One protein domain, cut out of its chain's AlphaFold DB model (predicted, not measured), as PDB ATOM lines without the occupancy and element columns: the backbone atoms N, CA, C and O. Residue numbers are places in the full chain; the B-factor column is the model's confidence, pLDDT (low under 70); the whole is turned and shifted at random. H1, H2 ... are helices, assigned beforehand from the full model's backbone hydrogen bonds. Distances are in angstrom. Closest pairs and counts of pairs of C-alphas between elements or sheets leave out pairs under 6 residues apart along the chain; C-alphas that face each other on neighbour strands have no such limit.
ATOM      1  N   PHE A  25     -48.623 -47.202 -32.739       90.06
ATOM      2  CA  PHE A  25     -47.164 -47.168 -32.881       90.06
ATOM      3  C   PHE A  25     -46.570 -48.540 -33.195       90.06
ATOM      4  O   PHE A  25     -45.590 -48.605 -33.936       90.06
ATOM      5  N   GLU A  26     -47.171 -49.612 -32.681       88.50
ATOM      6  CA  GLU A  26     -46.807 -50.991 -33.023       88.50
ATOM      7  C   GLU A  26     -47.449 -51.418 -34.342       88.50
ATOM      8  O   GLU A  26     -46.753 -51.924 -35.223       88.50
ATOM      9  N   ALA A  27     -48.731 -51.098 -34.543       88.62
ATOM     10  CA  ALA A  27     -49.451 -51.457 -35.763       88.62
ATOM     11  C   ALA A  27     -48.883 -50.776 -37.026       88.62
ATOM     12  O   ALA A  27     -48.974 -51.306 -38.134       88.62
ATOM     13  N   SER A  28     -48.349 -49.552 -36.919       90.00
ATOM     14  CA  SER A  28     -47.897 -48.766 -38.081       90.00
ATOM     15  C   SER A  28     -46.744 -47.792 -37.760       90.00
ATOM     16  O   SER A  28     -46.853 -46.584 -38.005       90.00
ATOM     17  N   PRO A  29     -45.573 -48.273 -37.297       90.25
ATOM     18  CA  PRO A  29     -44.488 -47.429 -36.778       90.25
ATOM     19  C   PRO A  29     -43.955 -46.402 -37.786       90.25
ATOM     20  O   PRO A  29     -43.635 -45.267 -37.427       90.25
ATOM     21  N   LYS A  30     -43.855 -46.775 -39.070       91.31
ATOM     22  CA  LYS A  30     -43.360 -45.877 -40.131       91.31
ATOM     23  C   LYS A  30     -44.328 -44.726 -40.396       91.31
ATOM     24  O   LYS A  30     -43.888 -43.583 -40.522       91.31
ATOM     25  N   LEU A  31     -45.623 -45.031 -40.456       92.62
ATOM     26  CA  LEU A  31     -46.680 -44.045 -40.649       92.62
ATOM     27  C   LEU A  31     -46.740 -43.084 -39.464       92.62
ATOM     28  O   LEU A  31     -46.687 -41.873 -39.662       92.62
ATOM     29  N   MET A  32     -46.755 -43.617 -38.242       92.62
ATOM     30  CA  MET A  32     -46.782 -42.812 -37.021       92.62
ATOM     31  C   MET A  32     -45.577 -41.877 -36.936       92.62
ATOM     32  O   MET A  32     -45.729 -40.682 -36.685       92.62
ATOM     33  N   LYS A  33     -44.378 -42.381 -37.256       90.19
ATOM     34  CA  LYS A  33     -43.166 -41.555 -37.328       90.19
ATOM     35  C   LYS A  33     -43.284 -40.432 -38.361       90.19
ATOM     36  O   LYS A  33     -42.822 -39.323 -38.098       90.19
ATOM     37  N   LYS A  34     -43.871 -40.709 -39.529       92.62
ATOM     38  CA  LYS A  34     -44.102 -39.705 -40.576       92.62
ATOM     39  C   LYS A  34     -45.075 -38.628 -40.097       92.62
ATOM     40  O   LYS A  34     -44.730 -37.456 -40.158       92.62
ATOM     41  N   LEU A  35     -46.237 -39.020 -39.573       93.62
ATOM     42  CA  LEU A  35     -47.261 -38.092 -39.087       93.62
ATOM     43  C   LEU A  35     -46.742 -37.212 -37.942       93.62
ATOM     44  O   LEU A  35     -46.920 -35.999 -37.971       93.62
ATOM     45  N   MET A  36     -46.013 -37.787 -36.980       91.50
ATOM     46  CA  MET A  36     -45.339 -36.996 -35.944       91.50
ATOM     47  C   MET A  36     -44.298 -36.039 -36.532       91.50
ATOM     48  O   MET A  36     -44.179 -34.907 -36.076       91.50
ATOM     49  N   GLY A  37     -43.550 -36.475 -37.551       89.75
ATOM     50  CA  GLY A  37     -42.598 -35.631 -38.269       89.75
ATOM     51  C   GLY A  37     -43.256 -34.420 -38.934       89.75
ATOM     52  O   GLY A  37     -42.714 -33.320 -38.834       89.75
ATOM     53  N   ASP A  38     -44.429 -34.606 -39.546       91.88
ATOM     54  CA  ASP A  38     -45.226 -33.514 -40.116       91.88
ATOM     55  C   ASP A  38     -45.621 -32.503 -39.023       91.88
ATOM     56  O   ASP A  38     -45.443 -31.299 -39.206       91.88
ATOM     57  N   VAL A  39     -46.083 -32.983 -37.859       90.94
ATOM     58  CA  VAL A  39     -46.441 -32.123 -36.715       90.94
ATOM     59  C   VAL A  39     -45.223 -31.367 -36.176       90.94
ATOM     60  O   VAL A  39     -45.297 -30.158 -35.949       90.94
ATOM     61  N   PHE A  40     -44.080 -32.042 -36.024       87.25
ATOM     62  CA  PHE A  40     -42.828 -31.429 -35.563       87.25
ATOM     63  C   PHE A  40     -42.324 -30.314 -36.474       87.25
ATOM     64  O   PHE A  40     -41.619 -29.420 -36.010       87.25
ATOM     65  N   ALA A  41     -42.654 -30.376 -37.763       89.81
ATOM     66  CA  ALA A  41     -42.259 -29.368 -38.734       89.81
ATOM     67  C   ALA A  41     -43.142 -28.109 -38.685       89.81
ATOM     68  O   ALA A  41     -42.807 -27.108 -39.322       89.81
ATOM     69  N   THR A  42     -44.259 -28.127 -37.948       90.69
ATOM     70  CA  THR A  42     -45.146 -26.962 -37.856       90.69
ATOM     71  C   THR A  42     -44.500 -25.830 -37.041       90.69
ATOM     72  O   THR A  42     -43.885 -26.085 -36.000       90.69
ATOM     73  N   PRO A  43     -44.648 -24.555 -37.458       92.62
ATOM     74  CA  PRO A  43     -44.086 -23.421 -36.722       92.62
ATOM     75  C   PRO A  43     -44.587 -23.321 -35.279       92.62
ATOM     76  O   PRO A  43     -43.827 -22.957 -34.385       92.62
ATOM     77  N   GLU A  44     -45.856 -23.662 -35.050       90.31
ATOM     78  CA  GLU A  44     -46.468 -23.657 -33.724       90.31
ATOM     79  C   GLU A  44     -45.812 -24.679 -32.793       90.31
ATOM     80  O   GLU A  44     -45.414 -24.329 -31.679       90.31
ATOM     81  N   PHE A  45     -45.625 -25.917 -33.264       89.88
ATOM     82  CA  PHE A  45     -44.964 -26.952 -32.476       89.88
ATOM     83  C   PHE A  45     -43.523 -26.562 -32.145       89.88
ATOM     84  O   PHE A  45     -43.108 -26.660 -30.992       89.88
ATOM     85  N   ILE A  46     -42.774 -26.059 -33.133       90.25
ATOM     86  CA  ILE A  46     -41.392 -25.597 -32.944       90.25
ATOM     87  C   ILE A  46     -41.335 -24.479 -31.897       90.25
ATOM     88  O   ILE A  46     -40.521 -24.543 -30.977       90.25
ATOM     89  N   ALA A  47     -42.206 -23.471 -32.005       90.62
ATOM     90  CA  ALA A  47     -42.243 -22.355 -31.066       90.62
ATOM     91  C   ALA A  47     -42.586 -22.810 -29.639       90.62
ATOM     92  O   ALA A  47     -42.012 -22.301 -28.676       90.62
ATOM     93  N   ASN A  48     -43.497 -23.775 -29.485       87.81
ATOM     94  CA  ASN A  48     -43.841 -24.340 -28.183       87.81
ATOM     95  C   ASN A  48     -42.710 -25.207 -27.609       87.81
ATOM     96  O   ASN A  48     -42.378 -25.054 -26.435       87.81
ATOM     97  N   ASP A  49     -42.054 -26.042 -28.419       88.75
ATOM     98  CA  ASP A  49     -40.923 -26.872 -27.978       88.75
ATOM     99  C   ASP A  49     -39.705 -26.023 -27.577       88.75
ATOM    100  O   ASP A  49     -39.037 -26.306 -26.582       88.75
ATOM    101  N   GLN A  50     -39.470 -24.901 -28.267       89.81
ATOM    102  CA  GLN A  50     -38.409 -23.949 -27.923       89.81
ATOM    103  C   GLN A  50     -38.592 -23.301 -26.543       89.81
ATOM    104  O   GLN A  50     -37.591 -23.006 -25.881       89.81
ATOM    105  N   LYS A  51     -39.830 -23.124 -26.061       90.69
ATOM    106  CA  LYS A  51     -40.092 -22.581 -24.712       90.69
ATOM    107  C   LYS A  51     -39.529 -23.479 -23.605       90.69
ATOM    108  O   LYS A  51     -39.200 -22.977 -22.536       90.69
ATOM    109  N   ALA A  52     -39.349 -24.773 -23.871       91.69
ATOM    110  CA  ALA A  52     -38.794 -25.735 -22.922       91.69
ATOM    111  C   ALA A  52     -37.255 -25.822 -22.942       91.69
ATOM    112  O   ALA A  52     -36.681 -26.716 -22.320       91.69
ATOM    113  N   THR A  53     -36.561 -24.904 -23.625       89.81
ATOM    114  CA  THR A  53     -35.088 -24.919 -23.713       89.81
ATOM    115  C   THR A  53     -34.419 -24.820 -22.339       89.81
ATOM    116  O   THR A  53     -33.492 -25.576 -22.063       89.81
ATOM    117  N   SER A  54     -34.893 -23.933 -21.456       91.12
ATOM    118  CA  SER A  54     -34.343 -23.800 -20.098       91.12
ATOM    119  C   SER A  54     -34.613 -25.042 -19.247       91.12
ATOM    120  O   SER A  54     -33.692 -25.554 -18.617       91.12
ATOM    121  N   LEU A  55     -35.845 -25.564 -19.301       93.25
ATOM    122  CA  LEU A  55     -36.243 -26.805 -18.632       93.25
ATOM    123  C   LEU A  55     -35.344 -27.970 -19.052       93.25
ATOM    124  O   LEU A  55     -34.877 -28.735 -18.218       93.25
ATOM    125  N   LYS A  56     -35.069 -28.088 -20.350       90.31
ATOM    126  CA  LYS A  56     -34.198 -29.120 -20.900       90.31
ATOM    127  C   LYS A  56     -32.767 -29.022 -20.382       90.31
ATOM    128  O   LYS A  56     -32.209 -30.050 -20.013       90.31
ATOM    129  N   SER A  57     -32.176 -27.827 -20.379       88.44
ATOM    130  CA  SER A  57     -30.825 -27.631 -19.837       88.44
ATOM    131  C   SER A  57     -30.763 -28.055 -18.374       88.44
ATOM    132  O   SER A  57     -29.897 -28.834 -17.997       88.44
ATOM    133  N   GLU A  58     -31.747 -27.638 -17.582       90.25
ATOM    134  CA  GLU A  58     -31.804 -27.983 -16.166       90.25
ATOM    135  C   GLU A  58     -32.026 -29.489 -15.943       90.25
ATOM    136  O   GLU A  58     -31.360 -30.099 -15.116       90.25
ATOM    137  N   LEU A  59     -32.887 -30.141 -16.731       90.00
ATOM    138  CA  LEU A  59     -33.065 -31.595 -16.664       90.00
ATOM    139  C   LEU A  59     -31.771 -32.361 -16.928       90.00
ATOM    140  O   LEU A  59     -31.543 -33.389 -16.300       90.00
ATOM    141  N   ILE A  60     -30.935 -31.883 -17.847       87.69
ATOM    142  CA  ILE A  60     -29.644 -32.510 -18.146       87.69
ATOM    143  C   ILE A  60     -28.689 -32.378 -16.957       87.69
ATOM    144  O   ILE A  60     -27.975 -33.333 -16.656       87.69
ATOM    145  N   ASP A  61     -28.712 -31.241 -16.261       85.56
ATOM    146  CA  ASP A  61     -27.876 -31.022 -15.080       85.56
ATOM    147  C   ASP A  61     -28.273 -31.959 -13.927       85.56
ATOM    148  O   ASP A  61     -27.415 -32.562 -13.282       85.56
ATOM    149  N   TYR A  62     -29.576 -32.138 -13.687       84.75
ATOM    150  CA  TYR A  62     -30.068 -33.022 -12.622       84.75
ATOM    151  C   TYR A  62     -30.019 -34.508 -12.997       84.75
ATOM    152  O   TYR A  62     -29.776 -35.360 -12.140       84.75
ATOM    153  N   LEU A  63     -30.272 -34.830 -14.265       86.38
ATOM    154  CA  LEU A  63     -30.428 -36.187 -14.784       86.38
ATOM    155  C   LEU A  63     -29.582 -36.367 -16.058       86.38
ATOM    156  O   LEU A  63     -30.129 -36.553 -17.151       86.38
ATOM    157  N   PRO A  64     -28.240 -36.391 -15.951       81.81
ATOM    158  CA  PRO A  64     -27.355 -36.463 -17.117       81.81
ATOM    159  C   PRO A  64     -27.571 -37.727 -17.963       81.81
ATOM    160  O   PRO A  64     -27.338 -37.717 -19.170       81.81
ATOM    161  N   GLY A  65     -28.101 -38.803 -17.363       81.06
ATOM    162  CA  GLY A  65     -28.490 -40.029 -18.068       81.06
ATOM    163  C   GLY A  65     -29.639 -39.863 -19.077       81.06
ATOM    164  O   GLY A  65     -29.872 -40.772 -19.872       81.06
ATOM    165  N   LEU A  66     -30.345 -38.724 -19.086       80.75
ATOM    166  CA  LEU A  66     -31.364 -38.406 -20.095       80.75
ATOM    167  C   LEU A  66     -30.765 -38.001 -21.448       80.75
ATOM    168  O   LEU A  66     -31.468 -38.034 -22.465       80.75
ATOM    169  N   VAL A  67     -29.484 -37.618 -21.487       75.94
ATOM    170  CA  VAL A  67     -28.799 -37.270 -22.734       75.94
ATOM    171  C   VAL A  67     -28.534 -38.546 -23.530       75.94
ATOM    172  O   VAL A  67     -27.695 -39.370 -23.170       75.94
ATOM    173  N   ARG A  68     -29.239 -38.720 -24.654       65.56
ATOM    174  CA  ARG A  68     -28.989 -39.852 -25.553       65.56
ATOM    175  C   ARG A  68     -27.731 -39.615 -26.390       65.56
ATOM    176  O   ARG A  68     -27.707 -38.727 -27.241       65.56
ATOM    177  N   HIS A  69     -26.755 -40.511 -26.275       51.19
ATOM    178  CA  HIS A  69     -25.686 -40.673 -27.263       51.19
ATOM    179  C   HIS A  69     -26.164 -41.550 -28.443       51.19
ATOM    180  O   HIS A  69     -25.740 -42.685 -28.603       51.19
ATOM    181  N   GLY A  70     -27.069 -41.025 -29.279       46.62
ATOM    182  CA  GLY A  70     -27.365 -41.559 -30.622       46.62
ATOM    183  C   GLY A  70     -28.166 -42.877 -30.756       46.62
ATOM    184  O   GLY A  70     -28.293 -43.672 -29.835       46.62
ATOM    185  N   THR A  71     -28.673 -43.082 -31.984       38.50
ATOM    186  CA  THR A  71     -29.334 -44.256 -32.631       38.50
ATOM    187  C   THR A  71     -30.861 -44.284 -32.801       38.50
ATOM    188  O   THR A  71     -31.295 -44.561 -33.915       38.50
ATOM    189  N   TYR A  72     -31.698 -43.893 -31.836       39.91
ATOM    190  CA  TYR A  72     -33.149 -43.748 -32.083       39.91
ATOM    191  C   TYR A  72     -33.527 -42.274 -32.212       39.91
ATOM    192  O   TYR A  72     -33.944 -41.624 -31.253       39.91
ATOM    193  N   ALA A  73     -33.297 -41.732 -33.407       41.06
ATOM    194  CA  ALA A  73     -33.660 -40.368 -33.751       41.06
ATOM    195  C   ALA A  73     -35.185 -40.251 -33.919       41.06
ATOM    196  O   ALA A  73     -35.736 -40.626 -34.962       41.06
ATOM    197  N   GLU A  74     -35.842 -39.654 -32.918       47.44
ATOM    198  CA  GLU A  74     -36.873 -38.656 -33.210       47.44
ATOM    199  C   GLU A  74     -36.275 -37.699 -34.254       47.44
ATOM    200  O   GLU A  74     -35.101 -37.288 -34.163       47.44
ATOM    201  N   THR A  75     -37.041 -37.460 -35.315       45.12
ATOM    202  CA  THR A  75     -36.691 -36.581 -36.431       45.12
ATOM    203  C   THR A  75     -36.095 -35.279 -35.889       45.12
ATOM    204  O   THR A  75     -36.561 -34.769 -34.870       45.12
ATOM    205  N   PRO A  76     -34.997 -34.779 -36.478       43.91
ATOM    206  CA  PRO A  76     -34.288 -33.627 -35.938       43.91
ATOM    207  C   PRO A  76     -35.223 -32.416 -35.843       43.91
ATOM    208  O   PRO A  76     -35.649 -31.885 -36.862       43.91
ATOM    209  N   SER A  77     -35.505 -31.974 -34.615       43.38
ATOM    210  CA  SER A  77     -35.888 -30.585 -34.378       43.38
ATOM    211  C   SER A  77     -34.652 -29.722 -34.669       43.38
ATOM    212  O   SER A  77     -33.575 -30.028 -34.145       43.38
ATOM    213  N   PRO A  78     -34.747 -28.694 -35.527       42.31
ATOM    214  CA  PRO A  78     -33.589 -27.948 -36.020       42.31
ATOM    215  C   PRO A  78     -32.891 -27.057 -34.975       42.31
ATOM    216  O   PRO A  78     -31.931 -26.381 -35.328       42.31
ATOM    217  N   SER A  79     -33.330 -27.022 -33.709       40.88
ATOM    218  CA  SER A  79     -32.887 -26.000 -32.744       40.88
ATOM    219  C   SER A  79     -32.127 -26.482 -31.498       40.88
ATOM    220  O   SER A  79     -32.013 -25.703 -30.555       40.88
ATOM    221  N   SER A  80     -31.579 -27.706 -31.425       45.34
ATOM    222  CA  SER A  80     -30.751 -28.102 -30.262       45.34
ATOM    223  C   SER A  80     -29.911 -29.374 -30.480       45.34
ATOM    224  O   SER A  80     -30.472 -30.448 -30.699       45.34
ATOM    225  N   ASP A  81     -28.582 -29.265 -30.344       52.25
ATOM    226  CA  ASP A  81     -27.610 -30.366 -30.509       52.25
ATOM    227  C   ASP A  81     -27.699 -31.469 -29.435       52.25
ATOM    228  O   ASP A  81     -27.284 -32.605 -29.671       52.25
ATOM    229  N   THR A  82     -28.301 -31.199 -28.274       54.03
ATOM    230  CA  THR A  82     -28.508 -32.215 -27.229       54.03
ATOM    231  C   THR A  82     -29.932 -32.744 -27.320       54.03
ATOM    232  O   THR A  82     -30.862 -31.969 -27.167       54.03
ATOM    233  N   LYS A  83     -30.175 -34.036 -27.557       70.94
ATOM    234  CA  LYS A  83     -31.548 -34.582 -27.638       70.94
ATOM    235  C   LYS A  83     -31.935 -35.260 -26.323       70.94
ATOM    236  O   LYS A  83     -31.366 -36.298 -25.993       70.94
ATOM    237  N   ILE A  84     -32.912 -34.698 -25.607       81.38
ATOM    238  CA  ILE A  84     -33.615 -35.428 -24.543       81.38
ATOM    239  C   ILE A  84     -34.852 -36.086 -25.144       81.38
ATOM    240  O   ILE A  84     -35.514 -35.502 -26.001       81.38
ATOM    241  N   ASN A  85     -35.151 -37.309 -24.715       84.12
ATOM    242  CA  ASN A  85     -36.426 -37.938 -25.019       84.12
ATOM    243  C   ASN A  85     -37.398 -37.570 -23.891       84.12
ATOM    244  O   ASN A  85     -37.235 -38.016 -22.756       84.12
ATOM    245  N   TRP A  86     -38.379 -36.723 -24.200       89.50
ATOM    246  CA  TRP A  86     -39.324 -36.220 -23.203       89.50
ATOM    247  C   TRP A  86     -40.188 -37.328 -22.590       89.50
ATOM    248  O   TRP A  86     -40.530 -37.229 -21.420       89.50
ATOM    249  N   THR A  87     -40.476 -38.407 -23.327       88.56
ATOM    250  CA  THR A  87     -41.182 -39.577 -22.781       88.56
ATOM    251  C   THR A  87     -40.365 -40.242 -21.676       88.56
ATOM    252  O   THR A  87     -40.893 -40.483 -20.600       88.56
ATOM    253  N   HIS A  88     -39.062 -40.457 -21.887       88.31
ATOM    254  CA  HIS A  88     -38.162 -41.016 -20.870       88.31
ATOM    255  C   HIS A  88     -38.010 -40.087 -19.660       88.31
ATOM    256  O   HIS A  88     -37.954 -40.549 -18.523       88.31
ATOM    257  N   ALA A  89     -37.919 -38.776 -19.903       91.12
ATOM    258  CA  ALA A  89     -37.822 -37.792 -18.832       91.12
ATOM    259  C   ALA A  89     -39.089 -37.806 -17.964       91.12
ATOM    260  O   ALA A  89     -38.992 -37.868 -16.742       91.12
ATOM    261  N   THR A  90     -40.269 -37.814 -18.584       90.56
ATOM    262  CA  THR A  90     -41.542 -37.925 -17.867       90.56
ATOM    263  C   THR A  90     -41.664 -39.255 -17.128       90.56
ATOM    264  O   THR A  90     -42.001 -39.250 -15.945       90.56
ATOM    265  N   ASP A  91     -41.333 -40.372 -17.781       88.94
ATOM    266  CA  ASP A  91     -41.381 -41.709 -17.180       88.94
ATOM    267  C   ASP A  91     -40.502 -41.799 -15.924       88.94
ATOM    268  O   ASP A  91     -40.941 -42.335 -14.908       88.94
ATOM    269  N   HIS A  92     -39.322 -41.161 -15.923       90.19
ATOM    270  CA  HIS A  92     -38.485 -41.058 -14.725       90.19
ATOM    271  C   HIS A  92     -39.252 -40.473 -13.531       90.19
ATOM    272  O   HIS A  92     -39.232 -41.050 -12.441       90.19
ATOM    273  N   PHE A  93     -39.930 -39.337 -13.715       90.12
ATOM    274  CA  PHE A  93     -40.661 -38.682 -12.629       90.12
ATOM    275  C   PHE A  93     -41.923 -39.452 -12.224       90.12
ATOM    276  O   PHE A  93     -42.197 -39.570 -11.027       90.12
ATOM    277  N   VAL A  94     -42.655 -40.021 -13.186       86.50
ATOM    278  CA  VAL A  94     -43.859 -40.830 -12.928       86.50
ATOM    279  C   VAL A  94     -43.510 -42.100 -12.149       86.50
ATOM    280  O   VAL A  94     -44.108 -42.364 -11.101       86.50
ATOM    281  N   CYS A  95     -42.501 -42.849 -12.601       87.88
ATOM    282  CA  CYS A  95     -42.008 -44.039 -11.914       87.88
ATOM    283  C   CYS A  95     -41.499 -43.696 -10.511       87.88
ATOM    284  O   CYS A  95     -41.874 -44.361  -9.545       87.88
ATOM    285  N   ARG A  96     -40.685 -42.641 -10.377       88.50
ATOM    286  CA  ARG A  96     -40.152 -42.193  -9.082       88.50
ATOM    287  C   ARG A  96     -41.271 -41.871  -8.092       88.50
ATOM    288  O   ARG A  96     -41.238 -42.360  -6.964       88.50
ATOM    289  N   SER A  97     -42.264 -41.089  -8.519       84.69
ATOM    290  CA  SER A  97     -43.406 -40.712  -7.680       84.69
ATOM    291  C   SER A  97     -44.225 -41.937  -7.264       84.69
ATOM    292  O   SER A  97     -44.534 -42.096  -6.085       84.69
ATOM    293  N   SER A  98     -44.479 -42.856  -8.198       82.00
ATOM    294  CA  SER A  98     -45.283 -44.062  -7.947       82.00
ATOM    295  C   SER A  98     -44.614 -45.040  -6.977       82.00
ATOM    296  O   SER A  98     -45.294 -45.713  -6.208       82.00
ATOM    297  N   HIS A  99     -43.281 -45.086  -6.964       84.44
ATOM    298  CA  HIS A  99     -42.503 -45.920  -6.045       84.44
ATOM    299  C   HIS A  99     -42.092 -45.186  -4.760       84.44
ATOM    300  O   HIS A  99     -41.323 -45.735  -3.972       84.44
ATOM    301  N   SER A 100     -42.578 -43.957  -4.532       87.12
ATOM    302  CA  SER A 100     -42.205 -43.129  -3.373       87.12
ATOM    303  C   SER A 100     -40.685 -42.956  -3.218       87.12
ATOM    304  O   SER A 100     -40.150 -42.957  -2.110       87.12
ATOM    305  N   VAL A 101     -39.970 -42.845  -4.340       87.19
ATOM    306  CA  VAL A 101     -38.512 -42.706  -4.356       87.19
ATOM    307  C   VAL A 101     -38.138 -41.242  -4.113       87.19
ATOM    308  O   VAL A 101     -38.435 -40.368  -4.927       87.19
ATOM    309  N   ASP A 102     -37.454 -40.978  -3.001       83.94
ATOM    310  CA  ASP A 102     -37.034 -39.630  -2.592       83.94
ATOM    311  C   ASP A 102     -36.152 -38.952  -3.649       83.94
ATOM    312  O   ASP A 102     -35.303 -39.624  -4.236       83.94
ATOM    313  N   ALA A 103     -36.314 -37.637  -3.854       80.06
ATOM    314  CA  ALA A 103     -35.594 -36.816  -4.837       80.06
ATOM    315  C   ALA A 103     -34.064 -37.005  -4.829       80.06
ATOM    316  O   ALA A 103     -33.445 -37.002  -5.893       80.06
ATOM    317  N   GLN A 104     -33.455 -37.225  -3.662       77.44
ATOM    318  CA  GLN A 104     -32.007 -37.414  -3.520       77.44
ATOM    319  C   GLN A 104     -31.531 -38.783  -4.031       77.44
ATOM    320  O   GLN A 104     -30.371 -38.961  -4.410       77.44
ATOM    321  N   THR A 105     -32.429 -39.769  -4.076       77.38
ATOM    322  CA  THR A 105     -32.114 -41.117  -4.558       77.38
ATOM    323  C   THR A 105     -31.752 -41.055  -6.041       77.38
ATOM    324  O   THR A 105     -32.490 -40.472  -6.831       77.38
ATOM    325  N   PHE A 106     -30.625 -41.654  -6.433       72.69
ATOM    326  CA  PHE A 106     -30.111 -41.677  -7.816       72.69
ATOM    327  C   PHE A 106     -29.749 -40.315  -8.431       72.69
ATOM    328  O   PHE A 106     -29.466 -40.252  -9.625       72.69
ATOM    329  N   CYS A 107     -29.691 -39.250  -7.630       72.19
ATOM    330  CA  CYS A 107     -29.276 -37.920  -8.067       72.19
ATOM    331  C   CYS A 107     -28.034 -37.501  -7.264       72.19
ATOM    332  O   CYS A 107     -28.176 -36.918  -6.191       72.19
ATOM    333  N   PRO A 108     -26.804 -37.787  -7.739       68.69
ATOM    334  CA  PRO A 108     -25.577 -37.454  -7.010       68.69
ATOM    335  C   PRO A 108     -25.466 -35.965  -6.660       68.69
ATOM    336  O   PRO A 108     -25.012 -35.625  -5.573       68.69
ATOM    337  N   HIS A 109     -25.957 -35.085  -7.542       66.19
ATOM    338  CA  HIS A 109     -26.027 -33.635  -7.318       66.19
ATOM    339  C   HIS A 109     -26.947 -33.231  -6.161       66.19
ATOM    340  O   HIS A 109     -26.810 -32.134  -5.633       66.19
ATOM    341  N   LEU A 110     -27.860 -34.117  -5.758       70.56
ATOM    342  CA  LEU A 110     -28.812 -33.897  -4.678       70.56
ATOM    343  C   LEU A 110     -28.419 -34.586  -3.361       70.56
ATOM    344  O   LEU A 110     -29.149 -34.490  -2.376       70.56
ATOM    345  N   GLN A 111     -27.279 -35.279  -3.300       66.81
ATOM    346  CA  GLN A 111     -26.832 -35.911  -2.056       66.81
ATOM    347  C   GLN A 111     -26.414 -34.847  -1.032       66.81
ATOM    348  O   GLN A 111     -25.447 -34.119  -1.238       66.81
ATOM    349  N   GLY A 112     -27.146 -34.760   0.084       66.50
ATOM    350  CA  GLY A 112     -26.939 -33.711   1.094       66.50
ATOM    351  C   GLY A 112     -27.483 -32.338   0.685       66.50
ATOM    352  O   GLY A 112     -27.167 -31.337   1.331       66.50
ATOM    353  N   ALA A 113     -28.289 -32.293  -0.378       66.25
ATOM    354  CA  ALA A 113     -28.953 -31.090  -0.839       66.25
ATOM    355  C   ALA A 113     -29.948 -30.556   0.198       66.25
ATOM    356  O   ALA A 113     -30.575 -31.306   0.950       66.25
ATOM    357  N   ARG A 114     -30.083 -29.232   0.235       71.88
ATOM    358  CA  ARG A 114     -31.004 -28.532   1.145       71.88
ATOM    359  C   ARG A 114     -32.433 -28.643   0.600       71.88
ATOM    360  O   ARG A 114     -32.604 -28.697  -0.614       71.88
ATOM    361  N   ASP A 115     -33.451 -28.529   1.453       77.94
ATOM    362  CA  ASP A 115     -34.880 -28.680   1.097       77.94
ATOM    363  C   ASP A 115     -35.311 -27.970  -0.207       77.94
ATOM    364  O   ASP A 115     -36.076 -28.521  -0.995       77.94
ATOM    365  N   HIS A 116     -34.760 -26.783  -0.493       79.62
ATOM    366  CA  HIS A 116     -35.041 -26.034  -1.726       79.62
ATOM    367  C   HIS A 116     -34.656 -26.755  -3.037       79.62
ATOM    368  O   HIS A 116     -35.327 -26.571  -4.048       79.62
ATOM    369  N   GLU A 117     -33.613 -27.588  -3.050       81.31
ATOM    370  CA  GLU A 117     -33.167 -28.330  -4.240       81.31
ATOM    371  C   GLU A 117     -34.053 -29.559  -4.488       81.31
ATOM    372  O   GLU A 117     -34.394 -29.861  -5.631       81.31
ATOM    373  N   ALA A 118     -34.506 -30.224  -3.420       82.19
ATOM    374  CA  ALA A 118     -35.497 -31.298  -3.513       82.19
ATOM    375  C   ALA A 118     -36.860 -30.765  -3.995       82.19
ATOM    376  O   ALA A 118     -37.519 -31.382  -4.841       82.19
ATOM    377  N   GLN A 119     -37.255 -29.578  -3.518       86.69
ATOM    378  CA  GLN A 119     -38.431 -28.879  -4.026       86.69
ATOM    379  C   GLN A 119     -38.266 -28.540  -5.513       86.69
ATOM    380  O   GLN A 119     -39.156 -28.844  -6.309       86.69
ATOM    381  N   ARG A 120     -37.111 -27.993  -5.914       89.50
ATOM    382  CA  ARG A 120     -36.848 -27.667  -7.320       89.50
ATOM    383  C   ARG A 120     -36.916 -28.897  -8.224       89.50
ATOM    384  O   ARG A 120     -37.504 -28.836  -9.299       89.50
ATOM    385  N   PHE A 121     -36.385 -30.031  -7.774       88.44
ATOM    386  CA  PHE A 121     -36.479 -31.295  -8.506       88.44
ATOM    387  C   PHE A 121     -37.928 -31.780  -8.677       88.44
ATOM    388  O   PHE A 121     -38.298 -32.304  -9.728       88.44
ATOM    389  N   THR A 122     -38.779 -31.548  -7.677       87.44
ATOM    390  CA  THR A 122     -40.218 -31.836  -7.774       87.44
ATOM    391  C   THR A 122     -40.900 -30.928  -8.803       87.44
ATOM    392  O   THR A 122     -41.673 -31.403  -9.637       87.44
ATOM    393  N   GLU A 123     -40.575 -29.632  -8.801       91.06
ATOM    394  CA  GLU A 123     -41.070 -28.669  -9.794       91.06
ATOM    395  C   GLU A 123     -40.620 -29.025 -11.219       91.06
ATOM    396  O   GLU A 123     -41.408 -28.903 -12.158       91.06
ATOM    397  N   LEU A 124     -39.386 -29.520 -11.383       92.69
ATOM    398  CA  LEU A 124     -38.884 -30.037 -12.659       92.69
ATOM    399  C   LEU A 124     -39.731 -31.202 -13.167       92.69
ATOM    400  O   LEU A 124     -40.060 -31.240 -14.353       92.69
ATOM    401  N   GLY A 125     -40.133 -32.119 -12.284       91.81
ATOM    402  CA  GLY A 125     -41.026 -33.217 -12.643       91.81
ATOM    403  C   GLY A 125     -42.372 -32.729 -13.172       91.81
ATOM    404  O   GLY A 125     -42.785 -33.121 -14.265       91.81
ATOM    405  N   ALA A 126     -43.016 -31.806 -12.455       90.38
ATOM    406  CA  ALA A 126     -44.282 -31.213 -12.885       90.38
ATOM    407  C   ALA A 126     -44.151 -30.469 -14.228       90.38
ATOM    408  O   ALA A 126     -44.981 -30.649 -15.122       90.38
ATOM    409  N   ALA A 127     -43.085 -29.684 -14.407       93.38
ATOM    410  CA  ALA A 127     -42.809 -28.973 -15.654       93.38
ATOM    411  C   ALA A 127     -42.540 -29.932 -16.829       93.38
ATOM    412  O   ALA A 127     -42.991 -29.677 -17.943       93.38
ATOM    413  N   THR A 128     -41.860 -31.056 -16.581       93.44
ATOM    414  CA  THR A 128     -41.575 -32.094 -17.588       93.44
ATOM    415  C   THR A 128     -42.854 -32.778 -18.060       93.44
ATOM    416  O   THR A 128     -43.087 -32.877 -19.266       93.44
ATOM    417  N   VAL A 129     -43.717 -33.185 -17.122       90.75
ATOM    418  CA  VAL A 129     -45.033 -33.768 -17.429       90.75
ATOM    419  C   VAL A 129     -45.887 -32.768 -18.208       90.75
ATOM    420  O   VAL A 129     -46.460 -33.124 -19.236       90.75
ATOM    421  N   SER A 130     -45.933 -31.510 -17.758       90.06
ATOM    422  CA  SER A 130     -46.686 -30.445 -18.425       90.06
ATOM    423  C   SER A 130     -46.187 -30.196 -19.851       90.06
ATOM    424  O   SER A 130     -46.992 -30.095 -20.776       90.06
ATOM    425  N   HIS A 131     -44.868 -30.181 -20.071       91.81
ATOM    426  CA  HIS A 131     -44.310 -30.049 -21.417       91.81
ATOM    427  C   HIS A 131     -44.656 -31.246 -22.305       91.81
ATOM    428  O   HIS A 131     -45.045 -31.064 -23.458       91.81
ATOM    429  N   LEU A 132     -44.574 -32.477 -21.785       91.25
ATOM    430  CA  LEU A 132     -44.974 -33.660 -22.548       91.25
ATOM    431  C   LEU A 132     -46.462 -33.608 -22.926       91.25
ATOM    432  O   LEU A 132     -46.794 -33.857 -24.083       91.25
ATOM    433  N   GLN A 133     -47.342 -33.224 -21.996       89.25
ATOM    434  CA  GLN A 133     -48.769 -33.014 -22.273       89.25
ATOM    435  C   GLN A 133     -48.977 -31.996 -23.401       89.25
ATOM    436  O   GLN A 133     -49.748 -32.253 -24.319       89.25
ATOM    437  N   GLN A 134     -48.242 -30.881 -23.389       87.94
ATOM    438  CA  GLN A 134     -48.291 -29.881 -24.462       87.94
ATOM    439  C   GLN A 134     -47.790 -30.427 -25.809       87.94
ATOM    440  O   GLN A 134     -48.366 -30.119 -26.851       87.94
ATOM    441  N   ARG A 135     -46.760 -31.288 -25.820       90.88
ATOM    442  CA  ARG A 135     -46.331 -31.968 -27.056       90.88
ATOM    443  C   ARG A 135     -47.450 -32.857 -27.607       90.88
ATOM    444  O   ARG A 135     -47.759 -32.757 -28.790       90.88
ATOM    445  N   PHE A 136     -48.082 -33.671 -26.761       90.75
ATOM    446  CA  PHE A 136     -49.192 -34.543 -27.166       90.75
ATOM    447  C   PHE A 136     -50.451 -33.771 -27.570       90.75
ATOM    448  O   PHE A 136     -51.145 -34.185 -28.491       90.75
ATOM    449  N   HIS A 137     -50.696 -32.610 -26.964       87.94
ATOM    450  CA  HIS A 137     -51.707 -31.669 -27.432       87.94
ATOM    451  C   HIS A 137     -51.435 -31.244 -28.874       87.94
ATOM    452  O   HIS A 137     -52.305 -31.394 -29.721       87.94
ATOM    453  N   GLY A 138     -50.200 -30.838 -29.188       88.62
ATOM    454  CA  GLY A 138     -49.797 -30.549 -30.565       88.62
ATOM    455  C   GLY A 138     -49.930 -31.749 -31.511       88.62
ATOM    456  O   GLY A 138     -50.312 -31.570 -32.663       88.62
ATOM    457  N   TYR A 139     -49.657 -32.973 -31.041       90.44
ATOM    458  CA  TYR A 139     -49.833 -34.201 -31.834       90.44
ATOM    459  C   TYR A 139     -51.291 -34.407 -32.217       90.44
ATOM    460  O   TYR A 139     -51.610 -34.622 -33.384       90.44
ATOM    461  N   TYR A 140     -52.174 -34.332 -31.230       91.25
ATOM    462  CA  TYR A 140     -53.582 -34.652 -31.404       91.25
ATOM    463  C   TYR A 140     -54.409 -33.492 -31.969       91.25
ATOM    464  O   TYR A 140     -55.562 -33.703 -32.332       91.25
ATOM    465  N   SER A 141     -53.804 -32.314 -32.158       87.88
ATOM    466  CA  SER A 141     -54.332 -31.269 -33.043       87.88
ATOM    467  C   SER A 141     -54.295 -31.661 -34.528       87.88
ATOM    468  O   SER A 141     -55.071 -31.118 -35.315       87.88
ATOM    469  N   ASP A 142     -53.425 -32.594 -34.945       91.81
ATOM    470  CA  ASP A 142     -53.460 -33.153 -36.304       91.81
ATOM    471  C   ASP A 142     -54.495 -34.283 -36.375       91.81
ATOM    472  O   ASP A 142     -54.345 -35.352 -35.775       91.81
TER     473      ASP A 142
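What this domain is: This is residues 25 to 142 of the 286 residues of the protein "Hypothetical protein" of Pseudo-nitzschia delicatissima (UniProt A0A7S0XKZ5). Four short helices pack on long helix H5: H3 and H4 slant across it, H2 runs beside its last part, H1 makes a corner at its end. The printed part has 118 residues with five named helices, H1 to H5 in order: all helix. It is compact, radius of gyration of the C-alphas 15.5 A, spanning 46 by 29 by 27 A.

How they stand to each other: The hub H5, residues 115 to 140, touches H4, residues 86 to 98, at a steep tilt of 51 degrees; closest C-alphas Thr 90 and Val 129, 5.4 A. H3, residues 53 to 62, touches it at 47 degrees, also steep. H2, residues 43 to 51, and H1, residues 29 to 40, only just touch it, each with 3 pairs of C-alphas within 8 A. H2 has 4 of 5 O i to N i+4 pairs within hydrogen-bond range, the others every pair.

Where its parts are: H5 runs 38.0 A, from C-alpha 115 at (-34.880, -28.680, 1.097) to C-alpha 140 at (-53.582, -34.652, -31.404).

The domain as a whole: Links H3 to H4 and H4 to H5 are long. Residues 68 to 82, among others, have pLDDT under 70.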